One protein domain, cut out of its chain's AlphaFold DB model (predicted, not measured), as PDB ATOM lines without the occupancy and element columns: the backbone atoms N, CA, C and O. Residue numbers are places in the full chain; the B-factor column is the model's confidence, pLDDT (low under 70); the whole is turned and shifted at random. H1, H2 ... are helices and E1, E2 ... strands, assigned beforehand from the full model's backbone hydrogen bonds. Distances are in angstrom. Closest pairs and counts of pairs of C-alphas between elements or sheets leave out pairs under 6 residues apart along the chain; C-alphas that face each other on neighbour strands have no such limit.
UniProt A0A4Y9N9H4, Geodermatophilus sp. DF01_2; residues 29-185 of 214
ATOM      1  N   TYR A  29      32.653  10.425  26.486       92.75
ATOM      2  CA  TYR A  29      33.455  10.662  25.284       92.75
ATOM      3  C   TYR A  29      33.364   9.501  24.287       92.75
ATOM      4  O   TYR A  29      32.984   9.703  23.139       92.75
ATOM      5  N   CYS A  30      33.615   8.262  24.729       94.25
ATOM      6  CA  CYS A  30      33.545   7.084  23.858       94.25
ATOM      7  C   CYS A  30      32.147   6.851  23.271       94.25
ATOM      8  O   CYS A  30      32.018   6.455  22.112       94.25
ATOM      9  N   ARG A  31      31.098   7.115  24.057       93.69
ATOM     10  CA  ARG A  31      29.709   7.038  23.593       93.69
ATOM     11  C   ARG A  31      29.424   8.083  22.513       93.69
ATOM     12  O   ARG A  31      28.841   7.741  21.484       93.69
ATOM     13  N   SER A  32      29.829   9.332  22.742       93.56
ATOM     14  CA  SER A  32      29.634  10.442  21.804       93.56
ATOM     15  C   SER A  32      30.453  10.259  20.530       93.56
ATOM     16  O   SER A  32      29.902  10.413  19.447       93.56
ATOM     17  N   PHE A  33      31.708   9.812  20.635       96.12
ATOM     18  CA  PHE A  33      32.554   9.490  19.487       96.12
ATOM     19  C   PHE A  33      31.881   8.454  18.578       96.12
ATOM     20  O   PHE A  33      31.715   8.690  17.385       96.12
ATOM     21  N   ALA A  34      31.434   7.322  19.136       96.44
ATOM     22  CA  ALA A  34      30.761   6.282  18.357       96.44
ATOM     23  C   ALA A  34      29.437   6.779  17.745       96.44
ATOM     24  O   ALA A  34      29.121   6.471  16.598       96.44
ATOM     25  N   LYS A  35      28.663   7.581  18.493       96.50
ATOM     26  CA  LYS A  35      27.445   8.244  17.992       96.50
ATOM     27  C   LYS A  35      27.755   9.152  16.799       96.50
ATOM     28  O   LYS A  35      27.016   9.118  15.817       96.50
ATOM     29  N   ASP A  36      28.837   9.923  16.866       97.44
ATOM     30  CA  ASP A  36      29.269  10.805  15.782       97.44
ATOM     31  C   ASP A  36      29.753  10.022  14.566       97.44
ATOM     32  O   ASP A  36      29.360  10.367  13.456       97.44
ATOM     33  N   VAL A  37      30.501   8.927  14.745       98.06
ATOM     34  CA  VAL A  37      30.878   8.060  13.616       98.06
ATOM     35  C   VAL A  37      29.625   7.584  12.882       98.06
ATOM     36  O   VAL A  37      29.512   7.798  11.675       98.06
ATOM     37  N   ARG A  38      28.642   7.028  13.601       98.06
ATOM     38  CA  ARG A  38      27.379   6.574  12.991       98.06
ATOM     39  C   ARG A  38      26.633   7.707  12.292       98.06
ATOM     40  O   ARG A  38      26.164   7.534  11.172       98.06
ATOM     41  N   TYR A  39      26.543   8.879  12.917       97.75
ATOM     42  CA  TYR A  39      25.844  10.019  12.324       97.75
ATOM     43  C   TYR A  39      26.511  10.500  11.027       97.75
ATOM     44  O   TYR A  39      25.830  10.709  10.025       97.75
ATOM     45  N   PHE A  40      27.842  10.620  11.013       98.25
ATOM     46  CA  PHE A  40      28.589  11.012   9.817       98.25
ATOM     47  C   PHE A  40      28.449   9.975   8.701       98.25
ATOM     48  O   PHE A  40      28.244  10.349   7.546       98.25
ATOM     49  N   ARG A  41      28.512   8.681   9.038       98.19
ATOM     50  CA  ARG A  41      28.286   7.591   8.081       98.19
ATOM     51  C   ARG A  41      26.885   7.654   7.477       98.19
ATOM     52  O   ARG A  41      26.770   7.655   6.254       98.19
ATOM     53  N   ALA A  42      25.849   7.837   8.299       97.81
ATOM     54  CA  ALA A  42      24.474   7.995   7.828       97.81
ATOM     55  C   ALA A  42      24.332   9.181   6.859       97.81
ATOM     56  O   ALA A  42      23.830   9.000   5.752       97.81
ATOM     57  N   CYS A  43      24.843  10.364   7.227       97.88
ATOM     58  CA  CYS A  43      24.815  11.561   6.374       97.88
ATOM     59  C   CYS A  43      25.580  11.391   5.049       97.88
ATOM     60  O   CYS A  43      25.278  12.059   4.055       97.88
ATOM     61  N   ARG A  44      26.611  10.541   5.020       96.56
ATOM     62  CA  ARG A  44      27.312  10.186   3.778       96.56
ATOM     63  C   ARG A  44      26.492   9.227   2.934       96.56
ATOM     64  O   ARG A  44      26.303   9.490   1.748       96.56
ATOM     65  N   ARG A  45      25.966   8.169   3.553       96.12
ATOM     66  CA  ARG A  45      25.149   7.137   2.907       96.12
ATOM     67  C   ARG A  45      23.922   7.726   2.212       96.12
ATOM     68  O   ARG A  45      23.654   7.377   1.070       96.12
ATOM     69  N   ASP A  46      23.213   8.637   2.872       96.25
ATOM     70  CA  ASP A  46      22.021   9.300   2.322       96.25
ATOM     71  C   ASP A  46      22.308  10.640   1.622       96.25
ATOM     72  O   ASP A  46      21.387  11.351   1.229       96.25
ATOM     73  N   ARG A  47      23.592  10.979   1.439       96.56
ATOM     74  CA  ARG A  47      24.080  12.197   0.774       96.56
ATOM     75  C   ARG A  47      23.693  13.525   1.431       96.56
ATOM     76  O   ARG A  47      24.036  14.565   0.883       96.56
ATOM     77  N   ARG A  48      23.112  13.544   2.635       96.94
ATOM     78  CA  ARG A  48      22.804  14.802   3.346       96.94
ATOM     79  C   ARG A  48      24.031  15.650   3.663       96.94
ATOM     80  O   ARG A  48      23.894  16.847   3.850       96.94
ATOM     81  N   HIS A  49      25.227  15.071   3.717       95.50
ATOM     82  CA  HIS A  49      26.469  15.822   3.932       95.50
ATOM     83  C   HIS A  49      26.755  16.913   2.877       95.50
ATOM     84  O   HIS A  49      27.591  17.773   3.146       95.50
ATOM     85  N   THR A  50      26.100  16.898   1.707       94.69
ATOM     86  CA  THR A  50      26.223  17.965   0.696       94.69
ATOM     87  C   THR A  50      25.331  19.176   0.982       94.69
ATOM     88  O   THR A  50      25.582  20.252   0.441       94.69
ATOM     89  N   ASP A  51      24.319  19.037   1.844       96.69
ATOM     90  CA  ASP A  51      23.507  20.160   2.310       96.69
ATOM     91  C   ASP A  51      24.387  21.116   3.146       96.69
ATOM     92  O   ASP A  51      25.042  20.670   4.094       96.69
ATOM     93  N   PRO A  52      24.419  22.432   2.852       93.88
ATOM     94  CA  PRO A  52      25.288  23.374   3.559       93.88
ATOM     95  C   PRO A  52      25.053  23.463   5.075       93.88
ATOM     96  O   PRO A  52      26.003  23.692   5.834       93.88
ATOM     97  N   LEU A  53      23.812  23.293   5.538       91.25
ATOM     98  CA  LEU A  53      23.465  23.303   6.959       91.25
ATOM     99  C   LEU A  53      23.929  22.016   7.637       91.25
ATOM    100  O   LEU A  53      24.504  22.079   8.726       91.25
ATOM    101  N   VAL A  54      23.756  20.867   6.982       94.62
ATOM    102  CA  VAL A  54      24.273  19.588   7.490       94.62
ATOM    103  C   VAL A  54      25.799  19.601   7.499       94.62
ATOM    104  O   VAL A  54      26.400  19.269   8.517       94.62
ATOM    105  N   ALA A  55      26.451  20.072   6.436       94.44
ATOM    106  CA  ALA A  55      27.903  20.221   6.371       94.44
ATOM    107  C   ALA A  55      28.442  21.149   7.475       94.44
ATOM    108  O   ALA A  55      29.507  20.902   8.044       94.44
ATOM    109  N   HIS A  56      27.720  22.223   7.806       92.00
ATOM    110  CA  HIS A  56      28.053  23.063   8.955       92.00
ATOM    111  C   HIS A  56      27.895  22.309  10.281       92.00
ATOM    112  O   HIS A  56      28.820  22.323  11.090       92.00
ATOM    113  N   ALA A  57      26.783  21.600  10.484       92.62
ATOM    114  CA  ALA A  57      26.562  20.804  11.687       92.62
ATOM    115  C   ALA A  57      27.646  19.727  11.871       92.62
ATOM    116  O   ALA A  57      28.183  19.584  12.967       92.62
ATOM    117  N   LEU A  58      28.033  19.023  10.803       95.62
ATOM    118  CA  LEU A  58      29.128  18.051  10.823       95.62
ATOM    119  C   LEU A  58      30.456  18.714  11.226       95.62
ATOM    120  O   LEU A  58      31.156  18.196  12.091       95.62
ATOM    121  N   ARG A  59      30.783  19.898  10.691       94.06
ATOM    122  CA  ARG A  59      31.986  20.646  11.109       94.06
ATOM    123  C   ARG A  59      31.973  21.000  12.596       94.06
ATOM    124  O   ARG A  59      32.981  20.796  13.267       94.06
ATOM    125  N   VAL A  60      30.846  21.484  13.118       92.56
ATOM    126  CA  VAL A  60      30.703  21.825  14.545       92.56
ATOM    127  C   VAL A  60      30.837  20.582  15.430       92.56
ATOM    128  O   VAL A  60      31.550  20.614  16.432       92.56
ATOM    129  N   ARG A  61      30.220  19.458  15.044       94.00
ATOM    130  CA  ARG A  61      30.361  18.184  15.770       94.00
ATOM    131  C   ARG A  61      31.810  17.705  15.796       94.00
ATOM    132  O   ARG A  61      32.301  17.350  16.863       94.00
ATOM    133  N   LEU A  62      32.507  17.756  14.658       95.19
ATOM    134  CA  LEU A  62      33.922  17.391  14.590       95.19
ATOM    135  C   LEU A  62      34.779  18.291  15.490       95.19
ATOM    136  O   LEU A  62      35.641  17.777  16.193       95.19
ATOM    137  N   ALA A  63      34.521  19.602  15.509       93.19
ATOM    138  CA  ALA A  63      35.235  20.543  16.372       93.19
ATOM    139  C   ALA A  63      35.080  20.198  17.863       93.19
ATOM    140  O   ALA A  63      36.066  20.175  18.596       93.19
ATOM    141  N   HIS A  64      33.868  19.857  18.309       91.56
ATOM    142  CA  HIS A  64      33.657  19.390  19.681       91.56
ATOM    143  C   HIS A  64      34.331  18.050  19.958       91.56
ATOM    144  O   HIS A  64      34.932  17.877  21.014       91.56
ATOM    145  N   LEU A  65      34.249  17.107  19.019       93.94
ATOM    146  CA  LEU A  65      34.860  15.793  19.166       93.94
ATOM    147  C   LEU A  65      36.374  15.906  19.368       93.94
ATOM    148  O   LEU A  65      36.894  15.336  20.324       93.94
ATOM    149  N   VAL A  66      37.072  16.679  18.530       94.00
ATOM    150  CA  VAL A  66      38.531  16.845  18.661       94.00
ATOM    151  C   VAL A  66      38.921  17.629  19.915       94.00
ATOM    152  O   VAL A  66      40.008  17.430  20.441       94.00
ATOM    153  N   ALA A  67      38.029  18.468  20.447       90.56
ATOM    154  CA  ALA A  67      38.232  19.197  21.699       90.56
ATOM    155  C   ALA A  67      37.980  18.352  22.970       90.56
ATOM    156  O   ALA A  67      37.873  18.912  24.058       90.56
ATOM    157  N   GLY A  68      37.869  17.022  22.855       88.38
ATOM    158  CA  GLY A  68      37.625  16.123  23.993       88.38
ATOM    159  C   GLY A  68      36.149  15.790  24.231       88.38
ATOM    160  O   GLY A  68      35.804  15.166  25.233       88.38
ATOM    161  N   GLY A  69      35.271  16.150  23.292       85.50
ATOM    162  CA  GLY A  69      33.853  15.811  23.300       85.50
ATOM    163  C   GLY A  69      32.926  16.979  23.634       85.50
ATOM    164  O   GLY A  69      33.333  18.094  23.952       85.50
ATOM    165  N   TYR A  70      31.625  16.700  23.541       78.25
ATOM    166  CA  TYR A  70      30.564  17.650  23.858       78.25
ATOM    167  C   TYR A  70      29.862  17.243  25.156       78.25
ATOM    168  O   TYR A  70      29.220  16.191  25.216       78.25
ATOM    169  N   ASP A  71      29.973  18.079  26.187       76.06
ATOM    170  CA  ASP A  71      29.228  17.897  27.433       76.06
ATOM    171  C   ASP A  71      27.769  18.347  27.243       76.06
ATOM    172  O   ASP A  71      27.438  19.532  27.369       76.06
ATOM    173  N   GLU A  72      26.910  17.390  26.871       75.06
ATOM    174  CA  GLU A  72      25.462  17.586  26.715       75.06
ATOM    175  C   GLU A  72      24.782  17.901  28.061       75.06
ATOM    176  O   GLU A  72      23.775  18.611  28.085       75.06
ATOM    177  N   THR A  73      25.313  17.390  29.178       74.69
ATOM    178  CA  THR A  73      24.701  17.536  30.505       74.69
ATOM    179  C   THR A  73      24.931  18.935  31.054       74.69
ATOM    180  O   THR A  73      23.968  19.582  31.462       74.69
ATOM    181  N   ALA A  74      26.170  19.433  30.994       71.81
ATOM    182  CA  ALA A  74      26.510  20.783  31.446       71.81
ATOM    183  C   ALA A  74      25.740  21.871  30.682       71.81
ATOM    184  O   ALA A  74      25.443  22.922  31.236       71.81
ATOM    185  N   ARG A  75      25.366  21.601  29.424       77.62
ATOM    186  CA  ARG A  75      24.642  22.537  28.547       77.62
ATOM    187  C   ARG A  75      23.131  22.307  28.503       77.62
ATOM    188  O   ARG A  75      22.446  22.871  27.645       77.62
ATOM    189  N   ARG A  76      22.587  21.459  29.381       84.50
ATOM    190  CA  ARG A  76      21.145  21.204  29.440       84.50
ATOM    191  C   ARG A  76      20.428  22.425  30.013       84.50
ATOM    192  O   ARG A  76      20.655  22.822  31.148       84.50
ATOM    193  N   ILE A  77      19.496  22.970  29.239       86.94
ATOM    194  CA  ILE A  77      18.670  24.117  29.629       86.94
ATOM    195  C   ILE A  77      17.240  23.626  29.859       86.94
ATOM    196  O   ILE A  77      16.690  22.898  29.029       86.94
ATOM    197  N   SER A  78      16.627  24.011  30.982       90.94
ATOM    198  CA  SER A  78      15.241  23.630  31.278       90.94
ATOM    199  C   SER A  78      14.265  24.255  30.268       90.94
ATOM    200  O   SER A  78      14.522  25.357  29.776       90.94
ATOM    201  N   PRO A  79      13.117  23.621  29.968       92.88
ATOM    202  CA  PRO A  79      12.130  24.187  29.043       92.88
ATOM    203  C   PRO A  79      11.654  25.592  29.443       92.88
ATOM    204  O   PRO A  79      11.517  26.467  28.591       92.88
ATOM    205  N   VAL A  80      11.483  25.830  30.748       94.62
ATOM    206  CA  VAL A  80      11.084  27.136  31.299       94.62
ATOM    207  C   VAL A  80      12.158  28.192  31.043       94.62
ATOM    208  O   VAL A  80      11.851  29.281  30.558       94.62
ATOM    209  N   LEU A  81      13.428  27.879  31.327       93.94
ATOM    210  CA  LEU A  81      14.533  28.799  31.057       93.94
ATOM    211  C   LEU A  81      14.698  29.029  29.551       93.94
ATOM    212  O   LEU A  81      14.926  30.160  29.126       93.94
ATOM    213  N   ARG A  82      14.498  27.987  28.736       94.75
ATOM    214  CA  ARG A  82      14.533  28.091  27.279       94.75
ATOM    215  C   ARG A  82      13.501  29.089  26.760       94.75
ATOM    216  O   ARG A  82      13.855  29.972  25.985       94.75
ATOM    217  N   ALA A  83      12.256  28.992  27.222       94.19
ATOM    218  CA  ALA A  83      11.214  29.947  26.859       94.19
ATOM    219  C   ALA A  83      11.605  31.381  27.258       94.19
ATOM    220  O   ALA A  83      11.560  32.274  26.420       94.19
ATOM    221  N   ARG A  84      12.091  31.584  28.493       95.19
ATOM    222  CA  ARG A  84      12.513  32.905  29.002       95.19
ATOM    223  C   ARG A  84      13.658  33.542  28.213       95.19
ATOM    224  O   ARG A  84      13.706  34.762  28.091       95.19
ATOM    225  N   VAL A  85      14.611  32.750  27.723       95.44
ATOM    226  CA  VAL A  85      15.726  33.267  26.913       95.44
ATOM    227  C   VAL A  85      15.252  33.634  25.508       95.44
ATOM    228  O   VAL A  85      15.667  34.665  24.988       95.44
ATOM    229  N   LEU A  86      14.378  32.825  24.903       96.19
ATOM    230  CA  LEU A  86      13.888  33.065  23.543       96.19
ATOM    231  C   LEU A  86      12.891  34.220  23.456       96.19
ATOM    232  O   LEU A  86      12.873  34.899  22.441       96.19
ATOM    233  N   THR A  87      12.089  34.468  24.496       95.56
ATOM    234  CA  THR A  87      11.160  35.612  24.540       95.56
ATOM    235  C   THR A  87      11.805  36.898  25.059       95.56
ATOM    236  O   THR A  87      11.171  37.955  25.048       95.56
ATOM    237  N   ALA A  88      13.070  36.843  25.486       90.81
ATOM    238  CA  ALA A  88      13.829  38.035  25.843       90.81
ATOM    239  C   ALA A  88      13.959  38.986  24.641       90.81
ATOM    240  O   ALA A  88      13.864  38.562  23.490       90.81
ATOM    241  N   ALA A  89      14.163  40.280  24.909       89.06
ATOM    242  CA  ALA A  89      14.239  41.318  23.875       89.06
ATOM    243  C   ALA A  89      13.054  41.277  22.878       89.06
ATOM    244  O   ALA A  89      13.232  41.453  21.675       89.06
ATOM    245  N   GLY A  90      11.843  40.986  23.375       93.12
ATOM    246  CA  GLY A  90      10.629  40.917  22.554       93.12
ATOM    247  C   GLY A  90      10.596  39.741  21.572       93.12
ATOM    248  O   GLY A  90       9.902  39.815  20.564       93.12
ATOM    249  N   GLY A  91      11.360  38.674  21.823       95.94
ATOM    250  CA  GLY A  91      11.458  37.538  20.906       95.94
ATOM    251  C   GLY A  91      12.452  37.739  19.761       95.94
ATOM    252  O   GLY A  91      12.482  36.930  18.833       95.94
ATOM    253  N   MET A  92      13.258  38.804  19.795       98.00
ATOM    254  CA  MET A  92      14.193  39.157  18.727       98.00
ATOM    255  C   MET A  92      15.625  38.713  19.038       98.00
ATOM    256  O   MET A  92      16.056  38.626  20.183       98.00
ATOM    257  N   CYS A  93      16.387  38.439  17.980       97.88
ATOM    258  CA  CYS A  93      17.792  38.051  18.056       97.88
ATOM    259  C   CYS A  93      18.620  39.109  18.793       97.88
ATOM    260  O   CYS A  93      18.769  40.226  18.298       97.88
ATOM    261  N   ALA A  94      19.254  38.718  19.899       96.38
ATOM    262  CA  ALA A  94      20.076  39.598  20.726       96.38
ATOM    263  C   ALA A  94      21.287  40.188  19.977       96.38
ATOM    264  O   ALA A  94      21.735  41.279  20.306       96.38
ATOM    265  N   ALA A  95      21.802  39.501  18.951       95.94
ATOM    266  CA  ALA A  95      22.964  39.973  18.195       95.94
ATOM    267  C   ALA A  95      22.623  40.955  17.064       95.94
ATOM    268  O   ALA A  95      23.449  41.792  16.719       95.94
ATOM    269  N   CYS A  96      21.456  40.829  16.420       96.88
ATOM    270  CA  CYS A  96      21.149  41.635  15.230       96.88
ATOM    271  C   CYS A  96      19.855  42.436  15.295       96.88
ATOM    272  O   CYS A  96      19.642  43.236  14.388       96.88
ATOM    273  N   GLY A  97      18.969  42.167  16.257       96.88
ATOM    274  CA  GLY A  97      17.673  42.835  16.429       96.88
ATOM    275  C   GLY A  97      16.669  42.678  15.277       96.88
ATOM    276  O   GLY A  97      15.567  43.195  15.364       96.88
ATOM    277  N   ARG A  98      17.025  41.981  14.187       96.50
ATOM    278  CA  ARG A  98      16.281  41.997  12.910       96.50
ATOM    279  C   ARG A  98      15.444  40.752  12.625       96.50
ATOM    280  O   ARG A  98      14.611  40.772  11.731       96.50
ATOM    281  N   ARG A  99      15.699  39.645  13.322       97.31
ATOM    282  CA  ARG A  99      15.022  38.352  13.109       97.31
ATOM    283  C   ARG A  99      14.599  37.748  14.445       97.31
ATOM    284  O   ARG A  99      15.284  38.030  15.430       97.31
ATOM    285  N   PRO A 100      13.577  36.877  14.467       97.81
ATOM    286  CA  PRO A 100      13.203  36.152  15.674       97.81
ATOM    287  C   PRO A 100      14.375  35.361  16.263       97.81
ATOM    288  O   PRO A 100      15.198  34.796  15.530       97.81
ATOM    289  N   ALA A 101      14.444  35.314  17.590       97.38
ATOM    290  CA  ALA A 101      15.312  34.401  18.312       97.38
ATOM    291  C   ALA A 101      14.719  32.987  18.234       97.38
ATOM    292  O   ALA A 101      13.628  32.723  18.730       97.38
ATOM    293  N   THR A 102      15.443  32.070  17.597       96.31
ATOM    294  CA  THR A 102      15.008  30.674  17.395       96.31
ATOM    295  C   THR A 102      15.929  29.677  18.093       96.31
ATOM    296  O   THR A 102      15.566  28.521  18.319       96.31
ATOM    297  N   GLU A 103      17.130  30.119  18.445       95.00
ATOM    298  CA  GLU A 103      18.186  29.308  19.029       95.00
ATOM    299  C   GLU A 103      18.666  29.958  20.326       95.00
ATOM    300  O   GLU A 103      18.669  31.180  20.458       95.00
ATOM    301  N   ILE A 104      19.056  29.128  21.292       94.62
ATOM    302  CA  ILE A 104      19.732  29.603  22.497       94.62
ATOM    303  C   ILE A 104      21.202  29.312  22.330       94.62
ATOM    304  O   ILE A 104      21.568  28.193  21.970       94.62
ATOM    305  N   ASP A 105      22.011  30.307  22.642       92.75
ATOM    306  CA  ASP A 105      23.449  30.172  22.665       92.75
ATOM    307  C   ASP A 105      24.034  30.673  23.987       92.75
ATOM    308  O   ASP A 105      23.460  31.536  24.657       92.75
ATOM    309  N   HIS A 106      25.184  30.114  24.352       92.06
ATOM    310  CA  HIS A 106      25.931  30.531  25.531       92.06
ATOM    311  C   HIS A 106      26.834  31.711  25.165       92.06
ATOM    312  O   HIS A 106      27.586  31.649  24.186       92.06
ATOM    313  N   VAL A 107      26.784  32.796  25.939       91.12
ATOM    314  CA  VAL A 107      27.673  33.954  25.788       91.12
ATOM    315  C   VAL A 107      29.117  33.481  25.902       91.12
ATOM    316  O   VAL A 107      29.834  33.602  24.907       91.12
ATOM    317  N   ASP A 108      29.486  32.840  27.011       87.44
ATOM    318  CA  ASP A 108      30.814  32.276  27.256       87.44
ATOM    319  C   ASP A 108      30.783  30.998  28.122       87.44
ATOM    320  O   ASP A 108      30.010  30.868  29.065       87.44
ATOM    321  N   GLY A 109      31.626  30.015  27.809       83.94
ATOM    322  CA  GLY A 109      31.666  28.740  28.535       83.94
ATOM    323  C   GLY A 109      30.348  27.930  28.522       83.94
ATOM    324  O   GLY A 109      29.432  28.209  27.744       83.94
ATOM    325  N   PRO A 110      30.248  26.862  29.341       84.56
ATOM    326  CA  PRO A 110      29.099  25.951  29.352       84.56
ATOM    327  C   PRO A 110      28.030  26.280  30.411       84.56
ATOM    328  O   PRO A 110      27.092  25.507  30.560       84.56
ATOM    329  N   SER A 111      28.177  27.365  31.182       87.06
ATOM    330  CA  SER A 111      27.283  27.664  32.312       87.06
ATOM    331  C   SER A 111      25.840  27.911  31.860       87.06
ATOM    332  O   SER A 111      25.593  28.810  31.061       87.06
ATOM    333  N   GLY A 112      24.885  27.184  32.441       86.25
ATOM    334  CA  GLY A 112      23.449  27.371  32.201       86.25
ATOM    335  C   GLY A 112      22.820  28.573  32.920       86.25
ATOM    336  O   GLY A 112      21.594  28.687  32.934       86.25
ATOM    337  N   ALA A 113      23.620  29.443  33.546       89.56
ATOM    338  CA  ALA A 113      23.139  30.656  34.205       89.56
ATOM    339  C   ALA A 113      22.453  31.596  33.201       89.56
ATOM    340  O   ALA A 113      22.911  31.741  32.066       89.56
ATOM    341  N   ARG A 114      21.351  32.247  33.598       91.38
ATOM    342  CA  ARG A 114      20.522  33.047  32.679       91.38
ATOM    343  C   ARG A 114      21.329  34.153  32.001       91.38
ATOM    344  O   ARG A 114      21.099  34.417  30.823       91.38
ATOM    345  N   GLU A 115      22.247  34.776  32.720       92.56
ATOM    346  CA  GLU A 115      23.100  35.885  32.278       92.56
ATOM    347  C   GLU A 115      24.075  35.431  31.187       92.56
ATOM    348  O   GLU A 115      24.468  36.212  30.325       92.56
ATOM    349  N   ASN A 116      24.404  34.138  31.183       93.75
ATOM    350  CA  ASN A 116      25.249  33.511  30.185       93.75
ATOM    351  C   ASN A 116      24.469  32.979  28.971       93.75
ATOM    352  O   ASN A 116      25.063  32.402  28.066       93.75
ATOM    353  N   LEU A 117      23.145  33.147  28.914       94.81
ATOM    354  CA  LEU A 117      22.316  32.669  27.806       94.81
ATOM    355  C   LEU A 117      21.754  33.830  26.983       94.81
ATOM    356  O   LEU A 117      21.260  34.825  27.516       94.81
ATOM    357  N   GLN A 118      21.750  33.665  25.663       95.81
ATOM    358  CA  GLN A 118      21.191  34.631  24.720       95.81
ATOM    359  C   GLN A 118      20.324  33.953  23.655       95.81
ATOM    360  O   GLN A 118      20.621  32.845  23.207       95.81
ATOM    361  N   GLY A 119      19.252  34.632  23.244       97.38
ATOM    362  CA  GLY A 119      18.414  34.222  22.121       97.38
ATOM    363  C   GLY A 119      18.981  34.754  20.806       97.38
ATOM    364  O   GLY A 119      19.111  35.964  20.632       97.38
ATOM    365  N   LEU A 120      19.307  33.868  19.867       97.56
ATOM    366  CA  LEU A 120      19.866  34.214  18.561       97.56
ATOM    367  C   LEU A 120      18.998  33.678  17.422       97.56
ATOM    368  O   LEU A 120      18.354  32.635  17.525       97.56
ATOM    369  N   CYS A 121      19.012  34.386  16.294       97.19
ATOM    370  CA  CYS A 121      18.570  33.806  15.029       97.19
ATOM    371  C   CYS A 121      19.661  32.877  14.473       97.19
ATOM    372  O   CYS A 121      20.856  33.134  14.665       97.19
ATOM    373  N   GLY A 122      19.263  31.848  13.721       94.25
ATOM    374  CA  GLY A 122      20.194  30.836  13.208       94.25
ATOM    375  C   GLY A 122      21.435  31.387  12.488       94.25
ATOM    376  O   GLY A 122      22.546  30.948  12.784       94.25
ATOM    377  N   PRO A 123      21.333  32.385  11.588       94.94
ATOM    378  CA  PRO A 123      22.523  32.916  10.923       94.94
ATOM    379  C   PRO A 123      23.499  33.633  11.869       94.94
ATOM    380  O   PRO A 123      24.706  33.510  11.684       94.94
ATOM    381  N   CYS A 124      23.007  34.343  12.892       95.88
ATOM    382  CA  CYS A 124      23.878  34.986  13.884       95.88
ATOM    383  C   CYS A 124      24.570  33.951  14.776       95.88
ATOM    384  O   CYS A 124      25.762  34.087  15.040       95.88
ATOM    385  N   ASN A 125      23.858  32.894  15.178       94.50
ATOM    386  CA  ASN A 125      24.450  31.818  15.966       94.50
ATOM    387  C   ASN A 125      25.552  31.070  15.190       94.50
ATOM    388  O   ASN A 125      26.653  30.843  15.698       94.50
ATOM    389  N   ARG A 126      25.307  30.770  13.906       92.50
ATOM    390  CA  ARG A 126      26.320  30.164  13.025       92.50
ATOM    391  C   ARG A 126      27.535  31.062  12.825       92.50
ATOM    392  O   ARG A 126      28.655  30.563  12.869       92.50
ATOM    393  N   ALA A 127      27.330  32.366  12.625       92.62
ATOM    394  CA  ALA A 127      28.427  33.321  12.487       92.62
ATOM    395  C   ALA A 127      29.295  33.358  13.753       92.62
ATOM    396  O   ALA A 127      30.516  33.253  13.663       92.62
ATOM    397  N   LYS A 128      28.669  33.406  14.936       91.75
ATOM    398  CA  LYS A 128      29.378  33.359  16.219       91.75
ATOM    399  C   LYS A 128      30.174  32.063  16.392       91.75
ATOM    400  O   LYS A 128      31.341  32.105  16.771       91.75
ATOM    401  N   THR A 129      29.564  30.920  16.083       89.50
ATOM    402  CA  THR A 129      30.245  29.619  16.137       89.50
ATOM    403  C   THR A 129      31.427  29.567  15.168       89.50
ATOM    404  O   THR A 129      32.493  29.091  15.541       89.50
ATOM    405  N   ALA A 130      31.276  30.094  13.950       87.56
ATOM    406  CA  ALA A 130      32.334  30.090  12.942       87.56
ATOM    407  C   ALA A 130      33.582  30.871  13.382       87.56
ATOM    408  O   ALA A 130      34.687  30.396  13.149       87.56
ATOM    409  N   VAL A 131      33.418  32.005  14.075       87.94
ATOM    410  CA  VAL A 131      34.541  32.792  14.626       87.94
ATOM    411  C   VAL A 131      35.338  32.008  15.677       87.94
ATOM    412  O   VAL A 131      36.528  32.242  15.851       87.94
ATOM    413  N   ARG A 132      34.704  31.053  16.367       85.56
ATOM    414  CA  ARG A 132      35.348  30.207  17.386       85.56
ATOM    415  C   ARG A 132      36.068  28.988  16.807       85.56
ATOM    416  O   ARG A 132      36.766  28.295  17.543       85.56
ATOM    417  N   LEU A 133      35.890  28.694  15.519       85.88
ATOM    418  CA  LEU A 133      36.595  27.598  14.864       85.88
ATOM    419  C   LEU A 133      38.020  28.045  14.527       85.88
ATOM    420  O   LEU A 133      38.236  28.802  13.584       85.88
ATOM    421  N   GLY A 134      38.982  27.571  15.315       85.50
ATOM    422  CA  GLY A 134      40.409  27.783  15.093       85.50
ATOM    423  C   GLY A 134      41.101  26.608  14.387       85.50
ATOM    424  O   GLY A 134      40.472  25.576  14.123       85.50
ATOM    425  N   PRO A 135      42.406  26.745  14.086       90.69
ATOM    426  CA  PRO A 135      43.225  25.636  13.607       90.69
ATOM    427  C   PRO A 135      43.307  24.517  14.656       90.69
ATOM    428  O   PRO A 135      43.299  24.775  15.858       90.69
ATOM    429  N   MET A 136      43.399  23.270  14.189       94.25
ATOM    430  CA  MET A 136      43.564  22.108  15.066       94.25
ATOM    431  C   MET A 136      45.017  21.973  15.534       94.25
ATOM    432  O   MET A 136      45.939  22.127  14.732       94.25
ATOM    433  N   SER A 137      45.222  21.625  16.805       95.31
ATOM    434  CA  SER A 137      46.527  21.191  17.318       95.31
ATOM    435  C   SER A 137      46.935  19.818  16.744       95.31
ATOM    436  O   SER A 137      46.081  19.098  16.213       95.31
ATOM    437  N   PRO A 138      48.211  19.397  16.869       96.69
ATOM    438  CA  PRO A 138      48.643  18.060  16.452       96.69
ATOM    439  C   PRO A 138      47.815  16.920  17.070       96.69
ATOM    440  O   PRO A 138      47.385  16.016  16.353       96.69
ATOM    441  N   ASP A 139      47.494  17.004  18.363       94.94
ATOM    442  CA  ASP A 139      46.667  16.000  19.046       94.94
ATOM    443  C   ASP A 139      45.239  15.965  18.489       94.94
ATOM    444  O   ASP A 139      44.670  14.900  18.238       94.94
ATOM    445  N   GLN A 140      44.663  17.138  18.212       95.56
ATOM    446  CA  GLN A 140      43.342  17.249  17.592       95.56
ATOM    447  C   GLN A 140      43.330  16.671  16.173       95.56
ATOM    448  O   GLN A 140      42.359  16.021  15.777       95.56
ATOM    449  N   LEU A 141      44.412  16.858  15.412       96.38
ATOM    450  CA  LEU A 141      44.580  16.248  14.094       96.38
ATOM    451  C   LEU A 141      44.670  14.724  14.185       96.38
ATOM    452  O   LEU A 141      44.056  14.046  13.361       96.38
ATOM    453  N   ALA A 142      45.361  14.173  15.185       95.69
ATOM    454  CA  ALA A 142      45.416  12.729  15.405       95.69
ATOM    455  C   ALA A 142      44.020  12.150  15.700       95.69
ATOM    456  O   ALA A 142      43.605  11.170  15.072       95.69
ATOM    457  N   VAL A 143      43.247  12.809  16.572       95.69
ATOM    458  CA  VAL A 143      41.856  12.427  16.867       95.69
ATOM    459  C   VAL A 143      40.980  12.513  15.615       95.69
ATOM    460  O   VAL A 143      40.239  11.572  15.316       95.69
ATOM    461  N   ARG A 144      41.083  13.606  14.845       96.94
ATOM    462  CA  ARG A 144      40.365  13.766  13.573       96.94
ATOM    463  C   ARG A 144      40.701  12.639  12.603       96.94
ATOM    464  O   ARG A 144      39.786  12.077  12.010       96.94
ATOM    465  N   SER A 145      41.977  12.312  12.429       97.44
ATOM    466  CA  SER A 145      42.416  11.265  11.504       97.44
ATOM    467  C   SER A 145      41.837   9.903  11.891       97.44
ATOM    468  O   SER A 145      41.228   9.239  11.054       97.44
ATOM    469  N   ALA A 146      41.912   9.529  13.172       95.69
ATOM    470  CA  ALA A 146      41.309   8.292  13.674       95.69
ATOM    471  C   ALA A 146      39.781   8.253  13.475       95.69
ATOM    472  O   ALA A 146      39.211   7.207  13.155       95.69
ATOM    473  N   PHE A 147      39.109   9.395  13.638       97.81
ATOM    474  CA  PHE A 147      37.676   9.528  13.383       97.81
ATOM    475  C   PHE A 147      37.331   9.362  11.897       97.81
ATOM    476  O   PHE A 147      36.457   8.564  11.555       97.81
ATOM    477  N   VAL A 148      38.035  10.073  11.010       97.56
ATOM    478  CA  VAL A 148      37.796  10.042   9.558       97.56
ATOM    479  C   VAL A 148      37.979   8.635   9.004       97.56
ATOM    480  O   VAL A 148      37.107   8.177   8.272       97.56
ATOM    481  N   VAL A 149      39.017   7.906   9.430       97.75
ATOM    482  CA  VAL A 149      39.237   6.504   9.027       97.75
ATOM    483  C   VAL A 149      38.001   5.633   9.294       97.75
ATOM    484  O   VAL A 149      37.601   4.846   8.440       97.75
ATOM    485  N   ARG A 150      37.340   5.796  10.448       97.62
ATOM    486  CA  ARG A 150      36.132   5.022  10.801       97.62
ATOM    487  C   ARG A 150      34.892   5.465  10.029       97.62
ATOM    488  O   ARG A 150      34.042   4.639   9.691       97.62
ATOM    489  N   VAL A 151      34.774   6.758   9.738       97.94
ATOM    490  CA  VAL A 151      33.681   7.298   8.916       97.94
ATOM    491  C   VAL A 151      33.809   6.851   7.458       97.94
ATOM    492  O   VAL A 151      32.801   6.554   6.824       97.94
ATOM    493  N   GLU A 152      35.031   6.794   6.934       96.31
ATOM    494  CA  GLU A 152      35.322   6.500   5.526       96.31
ATOM    495  C   GLU A 152      35.431   5.018   5.203       96.31
ATOM    496  O   GLU A 152      35.321   4.638   4.036       96.31
ATOM    497  N   ALA A 153      35.596   4.173   6.218       96.31
ATOM    498  CA  ALA A 153      35.623   2.734   6.034       96.31
ATOM    499  C   ALA A 153      34.363   2.243   5.295       96.31
ATOM    500  O   ALA A 153      33.229   2.537   5.691       96.31
ATOM    501  N   ARG A 154      34.560   1.462   4.222       94.06
ATOM    502  CA  ARG A 154      33.471   0.911   3.393       94.06
ATOM    503  C   ARG A 154      32.446   0.147   4.233       94.06
ATOM    504  O   ARG A 154      31.246   0.319   4.053       94.06
ATOM    505  N   SER A 155      32.940  -0.642   5.177       93.38
ATOM    506  CA  SER A 155      32.146  -1.303   6.210       93.38
ATOM    507  C   SER A 155      32.442  -0.651   7.560       93.38
ATOM    508  O   SER A 155      33.509  -0.049   7.705       93.38
ATOM    509  N   PRO A 156      31.537  -0.749   8.551       95.31
ATOM    510  CA  PRO A 156      31.830  -0.313   9.913       95.31
ATOM    511  C   PRO A 156      33.198  -0.863  10.365       95.31
ATOM    512  O   PRO A 156      33.537  -1.995  10.035       95.31
ATOM    513  N   ALA A 157      34.007  -0.092  11.096       93.69
ATOM    514  CA  ALA A 157      35.292  -0.591  11.614       93.69
ATOM    515  C   ALA A 157      35.121  -1.284  12.975       93.69
ATOM    516  O   ALA A 157      35.813  -2.248  13.298       93.69
ATOM    517  N   ARG A 158      34.149  -0.820  13.768       93.94
ATOM    518  CA  ARG A 158      33.713  -1.415  15.041       93.94
ATOM    519  C   ARG A 158      32.213  -1.670  15.041       93.94
ATOM    520  O   ARG A 158      31.474  -1.015  14.316       93.94
ATOM    521  N   ALA A 159      31.744  -2.613  15.860       91.94
ATOM    522  CA  ALA A 159      30.310  -2.907  15.975       91.94
ATOM    523  C   ALA A 159      29.481  -1.641  16.283       91.94
ATOM    524  O   ALA A 159      28.374  -1.484  15.782       91.94
ATOM    525  N   CYS A 160      30.052  -0.702  17.045       95.19
ATOM    526  CA  CYS A 160      29.424   0.580  17.350       95.19
ATOM    527  C   CYS A 160      29.456   1.627  16.224       95.19
ATOM    528  O   CYS A 160      28.868   2.693  16.405       95.19
ATOM    529  N   ASP A 161      30.090   1.338  15.085       97.12
ATOM    530  CA  ASP A 161      30.153   2.216  13.906       97.12
ATOM    531  C   ASP A 161      29.029   1.956  12.905       97.12
ATOM    532  O   ASP A 161      28.895   2.702  11.940       97.12
ATOM    533  N   ASP A 162      28.236   0.904  13.104       95.75
ATOM    534  CA  ASP A 162      27.176   0.530  12.176       95.75
ATOM    535  C   ASP A 162      26.019   1.537  12.223       95.75
ATOM    536  O   ASP A 162      25.219   1.550  13.149       95.75
ATOM    537  N   ASP A 163      25.918   2.423  11.236       96.38
ATOM    538  CA  ASP A 163      24.862   3.435  11.181       96.38
ATOM    539  C   ASP A 163      23.484   2.879  10.798       96.38
ATOM    540  O   ASP A 163      22.491   3.598  10.924       96.38
ATOM    541  N   VAL A 164      23.416   1.622  10.350       96.25
ATOM    542  CA  VAL A 164      22.181   0.961   9.918       96.25
ATOM    543  C   VAL A 164      21.706  -0.027  10.980       96.25
ATOM    544  O   VAL A 164      20.581   0.085  11.455       96.25
ATOM    545  N   GLY A 165      22.569  -0.959  11.390       94.44
ATOM    546  CA  GLY A 165      22.229  -2.061  12.294       94.44
ATOM    547  C   GLY A 165      22.405  -1.769  13.787       94.44
ATOM    548  O   GLY A 165      22.049  -2.603  14.619       94.44
ATOM    549  N   TRP A 166      22.951  -0.610  14.181       94.62
ATOM    550  CA  TRP A 166      23.278  -0.355  15.592       94.62
ATOM    551  C   TRP A 166      22.077  -0.394  16.538       94.62
ATOM    552  O   TRP A 166      22.229  -0.854  17.669       94.62
ATOM    553  N   ASN A 167      20.900   0.068  16.110       93.50
ATOM    554  CA  ASN A 167      19.718   0.077  16.978       93.50
ATOM    555  C   ASN A 167      19.280  -1.342  17.369       93.50
ATOM    556  O   ASN A 167      18.860  -1.543  18.506       93.50
ATOM    557  N   ASP A 168      19.465  -2.315  16.475       92.69
ATOM    558  CA  ASP A 168      19.146  -3.721  16.734       92.69
ATOM    559  C   ASP A 168      20.289  -4.430  17.472       92.69
ATOM    560  O   ASP A 168      20.064  -5.279  18.336       92.69
ATOM    561  N   LEU A 169      21.535  -4.058  17.161       90.31
ATOM    562  CA  LEU A 169      22.735  -4.659  17.738       90.31
ATOM    563  C   LEU A 169      22.994  -4.205  19.183       90.31
ATOM    564  O   LEU A 169      23.456  -4.991  20.012       90.31
ATOM    565  N   GLN A 170      22.717  -2.941  19.507       92.31
ATOM    566  CA  GLN A 170      23.023  -2.356  20.810       92.31
ATOM    567  C   GLN A 170      22.357  -3.111  21.981       92.31
ATOM    568  O   GLN A 170      23.069  -3.401  22.948       92.31
ATOM    569  N   PRO A 171      21.048  -3.440  21.946       91.31
ATOM    570  CA  PRO A 171      20.402  -4.206  23.012       91.31
ATOM    571  C   PRO A 171      21.039  -5.582  23.213       91.31
ATOM    572  O   PRO A 171      21.355  -5.936  24.346       91.31
ATOM    573  N   GLN A 172      21.321  -6.301  22.122       89.81
ATOM    574  CA  GLN A 172      21.930  -7.636  22.154       89.81
ATOM    575  C   GLN A 172      23.336  -7.603  22.767       89.81
ATOM    576  O   GLN A 172      23.704  -8.443  23.586       89.81
ATOM    577  N   LEU A 173      24.145  -6.599  22.403       88.88
ATOM    578  CA  LEU A 173      25.466  -6.412  23.002       88.88
ATOM    579  C   LEU A 173      25.371  -6.078  24.491       88.88
ATOM    580  O   LEU A 173      26.152  -6.596  25.288       88.88
ATOM    581  N   LEU A 174      24.424  -5.223  24.879       89.06
ATOM    582  CA  LEU A 174      24.239  -4.850  26.276       89.06
ATOM    583  C   LEU A 174      23.758  -6.036  27.119       89.06
ATOM    584  O   LEU A 174      24.215  -6.192  28.247       89.06
ATOM    585  N   GLU A 175      22.881  -6.879  26.580       89.06
ATOM    586  CA  GLU A 175      22.440  -8.121  27.212       89.06
ATOM    587  C   GLU A 175      23.610  -9.081  27.443       89.06
ATOM    588  O   GLU A 175      23.815  -9.535  28.567       89.06
ATOM    589  N   ARG A 176      24.456  -9.298  26.430       86.12
ATOM    590  CA  ARG A 176      25.675 -10.112  26.571       86.12
ATOM    591  C   ARG A 176      26.627  -9.567  27.639       86.12
ATOM    592  O   ARG A 176      27.189 -10.342  28.406       86.12
ATOM    593  N   ILE A 177      26.802  -8.243  27.704       84.50
ATOM    594  CA  ILE A 177      27.624  -7.612  28.747       84.50
ATOM    595  C   ILE A 177      26.979  -7.774  30.119       84.50
ATOM    596  O   ILE A 177      27.698  -8.065  31.064       84.50
ATOM    597  N   ARG A 178      25.656  -7.622  30.248       86.62
ATOM    598  CA  ARG A 178      24.942  -7.854  31.514       86.62
ATOM    599  C   ARG A 178      25.103  -9.290  31.993       86.62
ATOM    600  O   ARG A 178      25.409  -9.477  33.158       86.62
ATOM    601  N   ALA A 179      24.942 -10.274  31.110       84.62
ATOM    602  CA  ALA A 179      25.113 -11.680  31.460       84.62
ATOM    603  C   ALA A 179      26.524 -11.957  31.998       84.62
ATOM    604  O   ALA A 179      26.676 -12.520  33.078       84.62
ATOM    605  N   TRP A 180      27.553 -11.478  31.292       82.00
ATOM    606  CA  TRP A 180      28.935 -11.581  31.760       82.00
ATOM    607  C   TRP A 180      29.179 -10.825  33.060       82.00
ATOM    608  O   TRP A 180      29.828 -11.354  33.951       82.00
ATOM    609  N   TRP A 181      28.642  -9.614  33.187       79.44
ATOM    610  CA  TRP A 181      28.771  -8.796  34.386       79.44
ATOM    611  C   TRP A 181      28.178  -9.501  35.603       79.44
ATOM    612  O   TRP A 181      28.826  -9.581  36.638       79.44
ATOM    613  N   SER A 182      26.976 -10.065  35.468       77.69
ATOM    614  CA  SER A 182      26.327 -10.839  36.525       77.69
ATOM    615  C   SER A 182      27.103 -12.107  36.885       77.69
ATOM    616  O   SER A 182      27.100 -12.490  38.046       77.69
ATOM    617  N   SER A 183      27.794 -12.741  35.930       73.25
ATOM    618  CA  SER A 183      28.683 -13.881  36.217       73.25
ATOM    619  C   SER A 183      30.060 -13.478  36.760       73.25
ATOM    620  O   SER A 183      30.739 -14.296  37.369       73.25
ATOM    621  N   ALA A 184      30.489 -12.237  36.512       64.94
ATOM    622  CA  ALA A 184      31.791 -11.695  36.897       64.94
ATOM    623  C   ALA A 184      31.753 -10.925  38.226       64.94
ATOM    624  O   ALA A 184      32.784 -10.405  38.644       64.94
ATOM    625  N   LEU A 185      30.589 -10.841  38.879       56.88
ATOM    626  CA  LEU A 185      30.435 -10.374  40.253       56.88
ATOM    627  C   LEU A 185      30.398 -11.591  41.194       56.88
ATOM    628  O   LEU A 185      29.338 -12.196  41.347       56.88
TER     629      LEU A 185
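This is residues 29 to 185 of the 214 residues of a protein of Geodermatophilus sp. DF01_2 (UniProt A0A4Y9N9H4). A loose, elongated model has a cluster of three helices in its middle, the helical hairpin H1 and H2 with H6 set steeply to both, and at one end a head where the short helices H3, H4 and H5 surround the small strand hairpin E1 and E2. At the other end residues 174 to 185, of which 174 to 183 belong to H7, stick out. The printed part has 157 residues, mostly helix, in the order H1 H2 H3 H4 E1 E2 H5 H6 H7, with one antiparallel sheet, E1 - E2. The radius of gyration of the C-alphas is 19.0 A, and the spans are 57 by 37 by 31 A.

H1, residues 29 to 45, starts at C-alpha 29 (33.455, 10.662, 25.284) and is 24.1 A long. H2, residues 52 to 66, is 21.1 A long. H3 is residues 79 to 86, H4 88 to 91, E1 103 to 106, E2 117 to 120 and H5 122 to 131. H6, residues 138 to 152, is 20.7 A long. H7, residues 166 to 183, is 25.2 A long and ends at C-alpha 183 (28.683, -13.881, 36.217).

H1 and H2 touch at a shallow tilt of 26 degrees, opposite ways; their closest C-alphas, Phe 33 and Leu 65, are 6.7 A apart. H6 touches H1 with residues 147 to 152 alone, closest C-alphas Arg 41 and Val 151 at 5.5 A. H6 touches H2 with residues 140 to 144 alone, closest C-alphas Val 66 and Gln 140 at 4.9 A. In E1 and E2, N 105 and O 118 are within hydrogen-bond range at 2.9 A. The closest C-alphas of H3 and E2, Leu 86 and Gly 119, are 4.9 A apart. H7 is apart from H2. Every O i to N i+4 pair is within range in H1, H2, H3 and H5, 10 of 11 in H6 and 12 of 14 in H7; H4 is too short for one.

The C-alphas farthest apart, Arg 98 and Ser 183, are 61.8 A apart. The printed part has no cut. The links H2 to H3, H4 to E1 and H6 to H7 are long. Residues 184 to 185 are under pLDDT 70.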